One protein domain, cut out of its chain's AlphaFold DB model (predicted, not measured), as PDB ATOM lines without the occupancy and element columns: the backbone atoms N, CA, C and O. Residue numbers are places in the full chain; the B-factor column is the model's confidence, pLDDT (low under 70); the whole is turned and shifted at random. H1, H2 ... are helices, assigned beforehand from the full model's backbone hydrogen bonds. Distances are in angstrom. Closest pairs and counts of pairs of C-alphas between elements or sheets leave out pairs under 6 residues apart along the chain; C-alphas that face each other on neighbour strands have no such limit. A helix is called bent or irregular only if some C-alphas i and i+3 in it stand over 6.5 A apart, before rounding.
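What this domain is: This is residues 163 to 231 of the 249 residues of an uncharacterized protein of Parabacteroides sp. 20_3 (UniProt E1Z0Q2). Four short helices stand in two pairs, one pair laid across the other: H1 and H3 lie side by side and run the same way, while H2 and H4 also run the same way with a slightly wider gap between them, at nearly a right angle to the first pair. H2 crosses the early part of H1, and H4 meets the far end of H3; the link of residues 181 to 190 folds back from the end of H1 to the start of H2. The printed part has 69 residues with four named helices, in the order H1, H2, H3, H4, and no named strand, and its class is all helix. It is compact, with a radius of gyration of the C-alphas of 10.9 A, and rounded, with spans of 29 by 21 by 18 A.

How they stand to each other: H1, residues 166 to 180, touches H2, residues 191 to 200, with its residues 167 to 172 alone. Their lines are about perpendicular, at 86 degrees, and their closest C-alphas, those of Arg 168 and Leu 194, are 6.4 A apart. H1 also touches H3, residues 203 to 213, at a shallow tilt of 23 degrees, the same way; the closest C-alphas, those of Met 174 and Glu 207, are 5.6 A apart. H2 and H3 meet only through their link. H3 and H4, residues 222 to 230, only just touch, with 3 pairs of C-alphas within 8 A; the closest are those of Arg 213 and Cys 229, 5.9 A apart, and the lines are about perpendicular, at 83 degrees. H2 and H4 are close but not clearly touching, at a shallow tilt of 13 degrees, the same way, with the C-alphas of Arg 193 and Tyr 223 closest at 6.9 A. H1 and H4 are apart. The helix packing is mostly crossed, touching helices standing mostly at large angles, but only just: 1 of 3 such pairs is at a shallow tilt. Each O i to N i+4 pair is within hydrogen-bond range in H1 and H4, against 5 of 6 in H2 and 5 of 7 in H3.

Where its parts are: H1 begins at C-alpha 166, at (-18.021, -136.049, -32.251), and is 20.4 A long from first to last C-alpha. H2 measures 14.6 A and begins at C-alpha 191, at (-6.545, -132.682, -31.466). H3 measures 15.3 A and is irregular, with C-alphas 204 and 207 standing 7.4 A apart. H4 measures 12.1 A and ends at C-alpha 230, at (-9.975, -116.189, -36.206).

The domain as a whole: The two C-alphas farthest apart are those of Ser 164 and Glu 216, at 31.1 A. The printed part has no cut; the link from H2 to H3 is tight, and those from H1 to H2 and from H3 to H4 are short. The mean pLDDT of the printed part is 91.6, and no printed residue is under 70.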
ATOM      1  N   SER A 163     -11.427-139.177 -35.085       91.88
ATOM      2  CA  SER A 163     -11.662-139.098 -33.646       91.88
ATOM      3  C   SER A 163     -13.005-139.691 -33.239       91.88
ATOM      4  O   SER A 163     -13.990-139.601 -33.970       91.88
ATOM      5  N   SER A 164     -13.044-140.244 -32.024       88.69
ATOM      6  CA  SER A 164     -14.273-140.653 -31.336       88.69
ATOM      7  C   SER A 164     -15.110-139.468 -30.871       88.69
ATOM      8  O   SER A 164     -16.335-139.520 -30.864       88.69
ATOM      9  N   ASN A 165     -14.435-138.379 -30.501       92.69
ATOM     10  CA  ASN A 165     -15.062-137.140 -30.077       92.69
ATOM     11  C   ASN A 165     -15.825-136.491 -31.239       92.69
ATOM     12  O   ASN A 165     -15.208-135.962 -32.170       92.69
ATOM     13  N   GLU A 166     -17.157-136.519 -31.169       90.75
ATOM     14  CA  GLU A 166     -18.021-136.049 -32.251       90.75
ATOM     15  C   GLU A 166     -17.814-134.578 -32.605       90.75
ATOM     16  O   GLU A 166     -17.864-134.219 -33.779       90.75
ATOM     17  N   GLU A 167     -17.623-133.706 -31.614       91.00
ATOM     18  CA  GLU A 167     -17.440-132.276 -31.868       91.00
ATOM     19  C   GLU A 167     -16.123-132.024 -32.590       91.00
ATOM     20  O   GLU A 167     -16.085-131.289 -33.575       91.00
ATOM     21  N   ARG A 168     -15.048-132.676 -32.137       93.31
ATOM     22  CA  ARG A 168     -13.727-132.560 -32.756       93.31
ATOM     23  C   ARG A 168     -13.727-133.105 -34.182       93.31
ATOM     24  O   ARG A 168     -13.181-132.463 -35.080       93.31
ATOM     25  N   GLU A 169     -14.379-134.244 -34.400       94.50
ATOM     26  CA  GLU A 169     -14.592-134.813 -35.731       94.50
ATOM     27  C   GLU A 169     -15.377-133.828 -36.616       94.50
ATOM     28  O   GLU A 169     -14.940-133.526 -37.722       94.50
ATOM     29  N   LYS A 170     -16.481-133.243 -36.121       94.25
ATOM     30  CA  LYS A 170     -17.275-132.234 -36.851       94.25
ATOM     31  C   LYS A 170     -16.433-131.016 -37.248       94.25
ATOM     32  O   LYS A 170     -16.484-130.609 -38.407       94.25
ATOM     33  N   VAL A 171     -15.625-130.466 -36.333       95.56
ATOM     34  CA  VAL A 171     -14.705-129.348 -36.627       95.56
ATOM     35  C   VAL A 171     -13.732-129.728 -37.740       95.56
ATOM     36  O   VAL A 171     -13.585-128.979 -38.707       95.56
ATOM     37  N   TYR A 172     -13.091-130.896 -37.641       96.94
ATOM     38  CA  TYR A 172     -12.149-131.341 -38.664       96.94
ATOM     39  C   TYR A 172     -12.833-131.526 -40.024       96.94
ATOM     40  O   TYR A 172     -12.299-131.068 -41.029       96.94
ATOM     41  N   ARG A 173     -14.044-132.098 -40.073       95.81
ATOM     42  CA  ARG A 173     -14.804-132.260 -41.326       95.81
ATOM     43  C   ARG A 173     -15.182-130.938 -41.984       95.81
ATOM     44  O   ARG A 173     -15.190-130.864 -43.209       95.81
ATOM     45  N   MET A 174     -15.453-129.885 -41.213       95.81
ATOM     46  CA  MET A 174     -15.686-128.546 -41.772       95.81
ATOM     47  C   MET A 174     -14.420-127.986 -42.437       95.81
ATOM     48  O   MET A 174     -14.494-127.435 -43.537       95.81
ATOM     49  N   ILE A 175     -13.256-128.170 -41.804       96.44
ATOM     50  CA  ILE A 175     -11.956-127.777 -42.370       96.44
ATOM     51  C   ILE A 175     -11.647-128.611 -43.618       96.44
ATOM     52  O   ILE A 175     -11.305-128.052 -44.657       96.44
ATOM     53  N   GLU A 176     -11.811-129.933 -43.537       96.31
ATOM     54  CA  GLU A 176     -11.622-130.869 -44.646       96.31
ATOM     55  C   GLU A 176     -12.486-130.465 -45.845       96.31
ATOM     56  O   GLU A 176     -11.956-130.250 -46.929       96.31
ATOM     57  N   LYS A 177     -13.792-130.251 -45.645       95.25
ATOM     58  CA  LYS A 177     -14.721-129.821 -46.699       95.25
ATOM     59  C   LYS A 177     -14.280-128.519 -47.371       95.25
ATOM     60  O   LYS A 177     -14.293-128.438 -48.597       95.25
ATOM     61  N   MET A 178     -13.864-127.517 -46.593       95.31
ATOM     62  CA  MET A 178     -13.344-126.258 -47.139       95.31
ATOM     63  C   MET A 178     -12.103-126.495 -48.013       95.31
ATOM     64  O   MET A 178     -11.998-125.912 -49.091       95.31
ATOM     65  N   CYS A 179     -11.179-127.349 -47.566       95.00
ATOM     66  CA  CYS A 179      -9.966-127.678 -48.312       95.00
ATOM     67  C   CYS A 179     -10.293-128.404 -49.621       95.00
ATOM     68  O   CYS A 179      -9.859-127.973 -50.687       95.00
ATOM     69  N   LEU A 180     -11.117-129.455 -49.551       93.94
ATOM     70  CA  LEU A 180     -11.494-130.265 -50.707       93.94
ATOM     71  C   LEU A 180     -12.225-129.439 -51.776       93.94
ATOM     72  O   LEU A 180     -11.923-129.579 -52.957       93.94
ATOM     73  N   ASN A 181     -13.111-128.520 -51.375       92.69
ATOM     74  CA  ASN A 181     -13.813-127.610 -52.293       92.69
ATOM     75  C   ASN A 181     -12.883-126.642 -53.045       92.69
ATOM     76  O   ASN A 181     -13.315-125.991 -53.992       92.69
ATOM     77  N   ARG A 182     -11.636-126.500 -52.592       92.00
ATOM     78  CA  ARG A 182     -10.635-125.584 -53.150       92.00
ATOM     79  C   ARG A 182      -9.417-126.318 -53.699       92.00
ATOM     80  O   ARG A 182      -8.406-125.679 -53.957       92.00
ATOM     81  N   GLU A 183      -9.504-127.642 -53.824       91.50
ATOM     82  CA  GLU A 183      -8.398-128.496 -54.272       91.50
ATOM     83  C   GLU A 183      -7.131-128.352 -53.408       91.50
ATOM     84  O   GLU A 183      -6.006-128.558 -53.859       91.50
ATOM     85  N   ILE A 184      -7.314-128.051 -52.120       92.38
ATOM     86  CA  ILE A 184      -6.246-127.979 -51.122       92.38
ATOM     87  C   ILE A 184      -6.220-129.293 -50.345       92.38
ATOM     88  O   ILE A 184      -7.265-129.807 -49.943       92.38
ATOM     89  N   ILE A 185      -5.025-129.841 -50.114       92.88
ATOM     90  CA  ILE A 185      -4.862-131.038 -49.284       92.88
ATOM     91  C   ILE A 185      -5.197-130.674 -47.826       92.88
ATOM     92  O   ILE A 185      -4.550-129.784 -47.268       92.88
ATOM     93  N   PRO A 186      -6.173-131.347 -47.189       95.31
ATOM     94  CA  PRO A 186      -6.488-131.129 -45.781       95.31
ATOM     95  C   PRO A 186      -5.265-131.352 -44.872       95.31
ATOM     96  O   PRO A 186      -4.485-132.279 -45.115       95.31
ATOM     97  N   PRO A 187      -5.078-130.530 -43.822       96.25
ATOM     98  CA  PRO A 187      -3.959-130.682 -42.901       96.25
ATOM     99  C   PRO A 187      -4.132-131.949 -42.052       96.25
ATOM    100  O   PRO A 187      -5.259-132.406 -41.872       96.25
ATOM    101  N   PRO A 188      -3.054-132.507 -41.477       96.88
ATOM    102  CA  PRO A 188      -3.177-133.628 -40.555       96.88
ATOM    103  C   PRO A 188      -4.071-133.309 -39.365       96.88
ATOM    104  O   PRO A 188      -3.995-132.224 -38.800       96.88
ATOM    105  N   PHE A 189      -4.880-134.276 -38.951       96.31
ATOM    106  CA  PHE A 189      -5.694-134.183 -37.754       96.31
ATOM    107  C   PHE A 189      -4.818-133.916 -36.522       96.31
ATOM    108  O   PHE A 189      -3.959-134.723 -36.160       96.31
ATOM    109  N   ASP A 190      -5.070-132.789 -35.857       96.69
ATOM    110  CA  ASP A 190      -4.396-132.389 -34.623       96.69
ATOM    111  C   ASP A 190      -5.433-132.014 -33.562       96.69
ATOM    112  O   ASP A 190      -6.096-130.976 -33.640       96.69
ATOM    113  N   LYS A 191      -5.555-132.862 -32.534       94.31
ATOM    114  CA  LYS A 191      -6.545-132.682 -31.466       94.31
ATOM    115  C   LYS A 191      -6.418-131.338 -30.745       94.31
ATOM    116  O   LYS A 191      -7.429-130.688 -30.491       94.31
ATOM    117  N   ASN A 192      -5.193-130.891 -30.475       92.94
ATOM    118  CA  ASN A 192      -4.937-129.686 -29.693       92.94
ATOM    119  C   ASN A 192      -5.283-128.438 -30.508       92.94
ATOM    120  O   ASN A 192      -5.853-127.480 -29.983       92.94
ATOM    121  N   ARG A 193      -4.949-128.446 -31.802       94.19
ATOM    122  CA  ARG A 193      -5.276-127.346 -32.714       94.19
ATOM    123  C   ARG A 193      -6.780-127.265 -32.978       94.19
ATOM    124  O   ARG A 193      -7.330-126.167 -32.965       94.19
ATOM    125  N   LEU A 194      -7.457-128.403 -33.132       94.56
ATOM    126  CA  LEU A 194      -8.911-128.458 -33.308       94.56
ATOM    127  C   LEU A 194      -9.672-127.973 -32.071       94.56
ATOM    128  O   LEU A 194     -10.619-127.201 -32.209       94.56
ATOM    129  N   ASP A 195      -9.237-128.359 -30.870       91.06
ATOM    130  CA  ASP A 195      -9.881-127.909 -29.634       91.06
ATOM    131  C   ASP A 195      -9.772-126.382 -29.465       91.06
ATOM    132  O   ASP A 195     -10.754-125.738 -29.097       91.06
ATOM    133  N   LYS A 196      -8.647-125.760 -29.849       90.62
ATOM    134  CA  LYS A 196      -8.517-124.287 -29.874       90.62
ATOM    135  C   LYS A 196      -9.532-123.610 -30.803       90.62
ATOM    136  O   LYS A 196     -10.082-122.568 -30.449       90.62
ATOM    137  N   ILE A 197      -9.798-124.193 -31.974       91.44
ATOM    138  CA  ILE A 197     -10.812-123.681 -32.915       91.44
ATOM    139  C   ILE A 197     -12.205-123.817 -32.300       91.44
ATOM    140  O   ILE A 197     -12.966-122.848 -32.265       91.44
ATOM    141  N   LYS A 198     -12.502-125.004 -31.758       86.44
ATOM    142  CA  LYS A 198     -13.774-125.345 -31.113       86.44
ATOM    143  C   LYS A 198     -14.135-124.379 -29.981       86.44
ATOM    144  O   LYS A 198     -15.261-123.904 -29.929       86.44
ATOM    145  N   TYR A 199     -13.191-124.050 -29.094       83.12
ATOM    146  CA  TYR A 199     -13.461-123.164 -27.951       83.12
ATOM    147  C   TYR A 199     -13.733-121.712 -28.341       83.12
ATOM    148  O   TYR A 199     -14.415-120.994 -27.611       83.12
ATOM    149  N   LYS A 200     -13.193-121.253 -29.473       80.19
ATOM    150  CA  LYS A 200     -13.344-119.862 -29.899       80.19
ATOM    151  C   LYS A 200     -14.639-119.626 -30.680       80.19
ATOM    152  O   LYS A 200     -15.169-118.517 -30.618       80.19
ATOM    153  N   PHE A 201     -15.133-120.623 -31.418       74.81
ATOM    154  CA  PHE A 201     -16.254-120.451 -32.344       74.81
ATOM    155  C   PHE A 201     -17.349-121.510 -32.169       74.81
ATOM    156  O   PHE A 201     -17.061-122.704 -32.245       74.81
ATOM    157  N   PRO A 202     -18.626-121.097 -32.045       78.19
ATOM    158  CA  PRO A 202     -19.749-122.025 -32.093       78.19
ATOM    159  C   PRO A 202     -19.775-122.801 -33.417       78.19
ATOM    160  O   PRO A 202     -19.694-122.197 -34.491       78.19
ATOM    161  N   LEU A 203     -19.971-124.121 -33.341       76.81
ATOM    162  CA  LEU A 203     -19.974-125.025 -34.504       76.81
ATOM    163  C   LEU A 203     -20.919-124.565 -35.623       76.81
ATOM    164  O   LEU A 203     -20.559-124.634 -36.794       76.81
ATOM    165  N   LEU A 204     -22.091-124.029 -35.264       79.38
ATOM    166  CA  LEU A 204     -23.119-123.581 -36.211       79.38
ATOM    167  C   LEU A 204     -22.634-122.512 -37.200       79.38
ATOM    168  O   LEU A 204     -23.162-122.426 -38.302       79.38
ATOM    169  N   LYS A 205     -21.646-121.692 -36.819       86.00
ATOM    170  CA  LYS A 205     -21.122-120.606 -37.667       86.00
ATOM    171  C   LYS A 205     -19.735-120.904 -38.228       86.00
ATOM    172  O   LYS A 205     -19.235-120.133 -39.045       86.00
ATOM    173  N   LEU A 206     -19.089-121.983 -37.785       89.38
ATOM    174  CA  LEU A 206     -17.688-122.243 -38.105       89.38
ATOM    175  C   LEU A 206     -17.477-122.446 -39.609       89.38
ATOM    176  O   LEU A 206     -16.588-121.823 -40.179       89.38
ATOM    177  N   GLU A 207     -18.311-123.258 -40.259       90.19
ATOM    178  CA  GLU A 207     -18.179-123.547 -41.691       90.19
ATOM    179  C   GLU A 207     -18.307-122.282 -42.560       90.19
ATOM    180  O   GLU A 207     -17.485-122.040 -43.446       90.19
ATOM    181  N   GLU A 208     -19.295-121.428 -42.279       89.88
ATOM    182  CA  GLU A 208     -19.479-120.151 -42.978       89.88
ATOM    183  C   GLU A 208     -18.260-119.233 -42.790       89.88
ATOM    184  O   GLU A 208     -17.737-118.662 -43.751       89.88
ATOM    185  N   GLN A 209     -17.760-119.120 -41.554       90.56
ATOM    186  CA  GLN A 209     -16.606-118.272 -41.256       90.56
ATOM    187  C   GLN A 209     -15.309-118.813 -41.861       90.56
ATOM    188  O   GLN A 209     -14.494-118.008 -42.308       90.56
ATOM    189  N   LEU A 210     -15.115-120.135 -41.921       93.44
ATOM    190  CA  LEU A 210     -13.973-120.749 -42.607       93.44
ATOM    191  C   LEU A 210     -13.991-120.363 -44.086       93.44
ATOM    192  O   LEU A 210     -13.005-119.845 -44.613       93.44
ATOM    193  N   ASN A 211     -15.146-120.507 -44.738       90.62
ATOM    194  CA  ASN A 211     -15.284-120.152 -46.143       90.62
ATOM    195  C   ASN A 211     -15.030-118.658 -46.399       90.62
ATOM    196  O   ASN A 211     -14.314-118.321 -47.341       90.62
ATOM    197  N   LYS A 212     -15.550-117.775 -45.537       91.69
ATOM    198  CA  LYS A 212     -15.414-116.321 -45.684       91.69
ATOM    199  C   LYS A 212     -14.014-115.801 -45.353       91.69
ATOM    200  O   LYS A 212     -13.464-115.012 -46.109       91.69
ATOM    201  N   ARG A 213     -13.459-116.188 -44.202       92.06
ATOM    202  CA  ARG A 213     -12.226-115.593 -43.659       92.06
ATOM    203  C   ARG A 213     -10.965-116.283 -44.143       92.06
ATOM    204  O   ARG A 213      -9.905-115.668 -44.124       92.06
ATOM    205  N   CYS A 214     -11.064-117.549 -44.546       92.38
ATOM    206  CA  CYS A 214      -9.912-118.306 -45.017       92.38
ATOM    207  C   CYS A 214      -9.871-118.453 -46.542       92.38
ATOM    208  O   CYS A 214      -9.165-119.325 -47.037       92.38
ATOM    209  N   SER A 215     -10.630-117.650 -47.297       90.00
ATOM    210  CA  SER A 215     -10.723-117.692 -48.771       90.00
ATOM    211  C   SER A 215      -9.381-117.559 -49.492       90.00
ATOM    212  O   SER A 215      -9.196-118.177 -50.535       90.00
ATOM    213  N   GLU A 216      -8.443-116.803 -48.927       91.56
ATOM    214  CA  GLU A 216      -7.152-116.496 -49.558       91.56
ATOM    215  C   GLU A 216      -6.044-117.522 -49.270       91.56
ATOM    216  O   GLU A 216      -4.929-117.375 -49.773       91.56
ATOM    217  N   PHE A 217      -6.318-118.570 -48.483       92.94
ATOM    218  CA  PHE A 217      -5.312-119.597 -48.210       92.94
ATOM    219  C   PHE A 217      -4.937-120.355 -49.487       92.94
ATOM    220  O   PHE A 217      -5.812-120.861 -50.188       92.94
ATOM    221  N   LYS A 218      -3.631-120.481 -49.751       86.75
ATOM    222  CA  LYS A 218      -3.098-121.222 -50.907       86.75
ATOM    223  C   LYS A 218      -2.111-122.317 -50.511       86.75
ATOM    224  O   LYS A 218      -2.146-123.401 -51.079       86.75
ATOM    225  N   ASN A 219      -1.217-122.040 -49.565       87.69
ATOM    226  CA  ASN A 219      -0.191-122.971 -49.101       87.69
ATOM    227  C   ASN A 219       0.307-122.587 -47.694       87.69
ATOM    228  O   ASN A 219       0.012-121.502 -47.193       87.69
ATOM    229  N   GLY A 220       1.067-123.487 -47.060       91.62
ATOM    230  CA  GLY A 220       1.630-123.296 -45.718       91.62
ATOM    231  C   GLY A 220       0.880-124.064 -44.625       91.62
ATOM    232  O   GLY A 220       0.174-125.032 -44.905       91.62
ATOM    233  N   ASP A 221       1.051-123.648 -43.368       95.06
ATOM    234  CA  ASP A 221       0.342-124.247 -42.230       95.06
ATOM    235  C   ASP A 221      -1.087-123.692 -42.147       95.06
ATOM    236  O   ASP A 221      -1.315-122.553 -41.727       95.06
ATOM    237  N   LEU A 222      -2.060-124.515 -42.549       95.56
ATOM    238  CA  LEU A 222      -3.463-124.116 -42.547       95.56
ATOM    239  C   LEU A 222      -3.983-123.802 -41.139       95.56
ATOM    240  O   LEU A 222      -4.811-122.905 -40.992       95.56
ATOM    241  N   TYR A 223      -3.524-124.500 -40.099       95.75
ATOM    242  CA  TYR A 223      -4.013-124.236 -38.747       95.75
ATOM    243  C   TYR A 223      -3.553-122.873 -38.243       95.75
ATOM    244  O   TYR A 223      -4.368-122.127 -37.709       95.75
ATOM    245  N   GLU A 224      -2.287-122.516 -38.463       95.12
ATOM    246  CA  GLU A 224      -1.782-121.186 -38.099       95.12
ATOM    247  C   GLU A 224      -2.496-120.084 -38.892       95.12
ATOM    248  O   GLU A 224      -2.847-119.035 -38.345       95.12
ATOM    249  N   TYR A 225      -2.799-120.343 -40.166       95.38
ATOM    250  CA  TYR A 225      -3.597-119.427 -40.973       95.38
ATOM    251  C   TYR A 225      -5.023-119.255 -40.423       95.38
ATOM    252  O   TYR A 225      -5.489-118.125 -40.260       95.38
ATOM    253  N   ILE A 226      -5.699-120.352 -40.057       94.62
ATOM    254  CA  ILE A 226      -7.006-120.304 -39.387       94.62
ATOM    255  C   ILE A 226      -6.893-119.514 -38.078       94.62
ATOM    256  O   ILE A 226      -7.705-118.624 -37.835       94.62
ATOM    257  N   PHE A 227      -5.877-119.768 -37.250       94.38
ATOM    258  CA  PHE A 227      -5.692-119.045 -35.991       94.38
ATOM    259  C   PHE A 227      -5.562-117.538 -36.201       94.38
ATOM    260  O   PHE A 227      -6.196-116.770 -35.472       94.38
ATOM    261  N   LYS A 228      -4.825-117.114 -37.233       92.62
ATOM    262  CA  LYS A 228      -4.707-115.705 -37.623       92.62
ATOM    263  C   LYS A 228      -6.055-115.121 -38.057       92.62
ATOM    264  O   LYS A 228      -6.472-114.099 -37.523       92.62
ATOM    265  N   CYS A 229      -6.775-115.783 -38.962       91.75
ATOM    266  CA  CYS A 229      -8.081-115.323 -39.455       91.75
ATOM    267  C   CYS A 229      -9.160-115.241 -38.351       91.75
ATOM    268  O   CYS A 229     -10.130-114.481 -38.456       91.75
ATOM    269  N   PHE A 230      -9.007-116.039 -37.293       90.00
ATOM    270  CA  PHE A 230      -9.975-116.189 -36.206       90.00
ATOM    271  C   PHE A 230      -9.531-115.505 -34.897       90.00
ATOM    272  O   PHE A 230     -10.262-115.564 -33.905       90.00
ATOM    273  N   ASN A 231      -8.376-114.824 -34.885       89.25
ATOM    274  CA  ASN A 231      -7.779-114.201 -33.697       89.25
ATOM    275  C   ASN A 231      -7.699-115.169 -32.498       89.25
ATOM    276  O   ASN A 231      -8.099-114.845 -31.372       89.25
TER     277      ASN A 231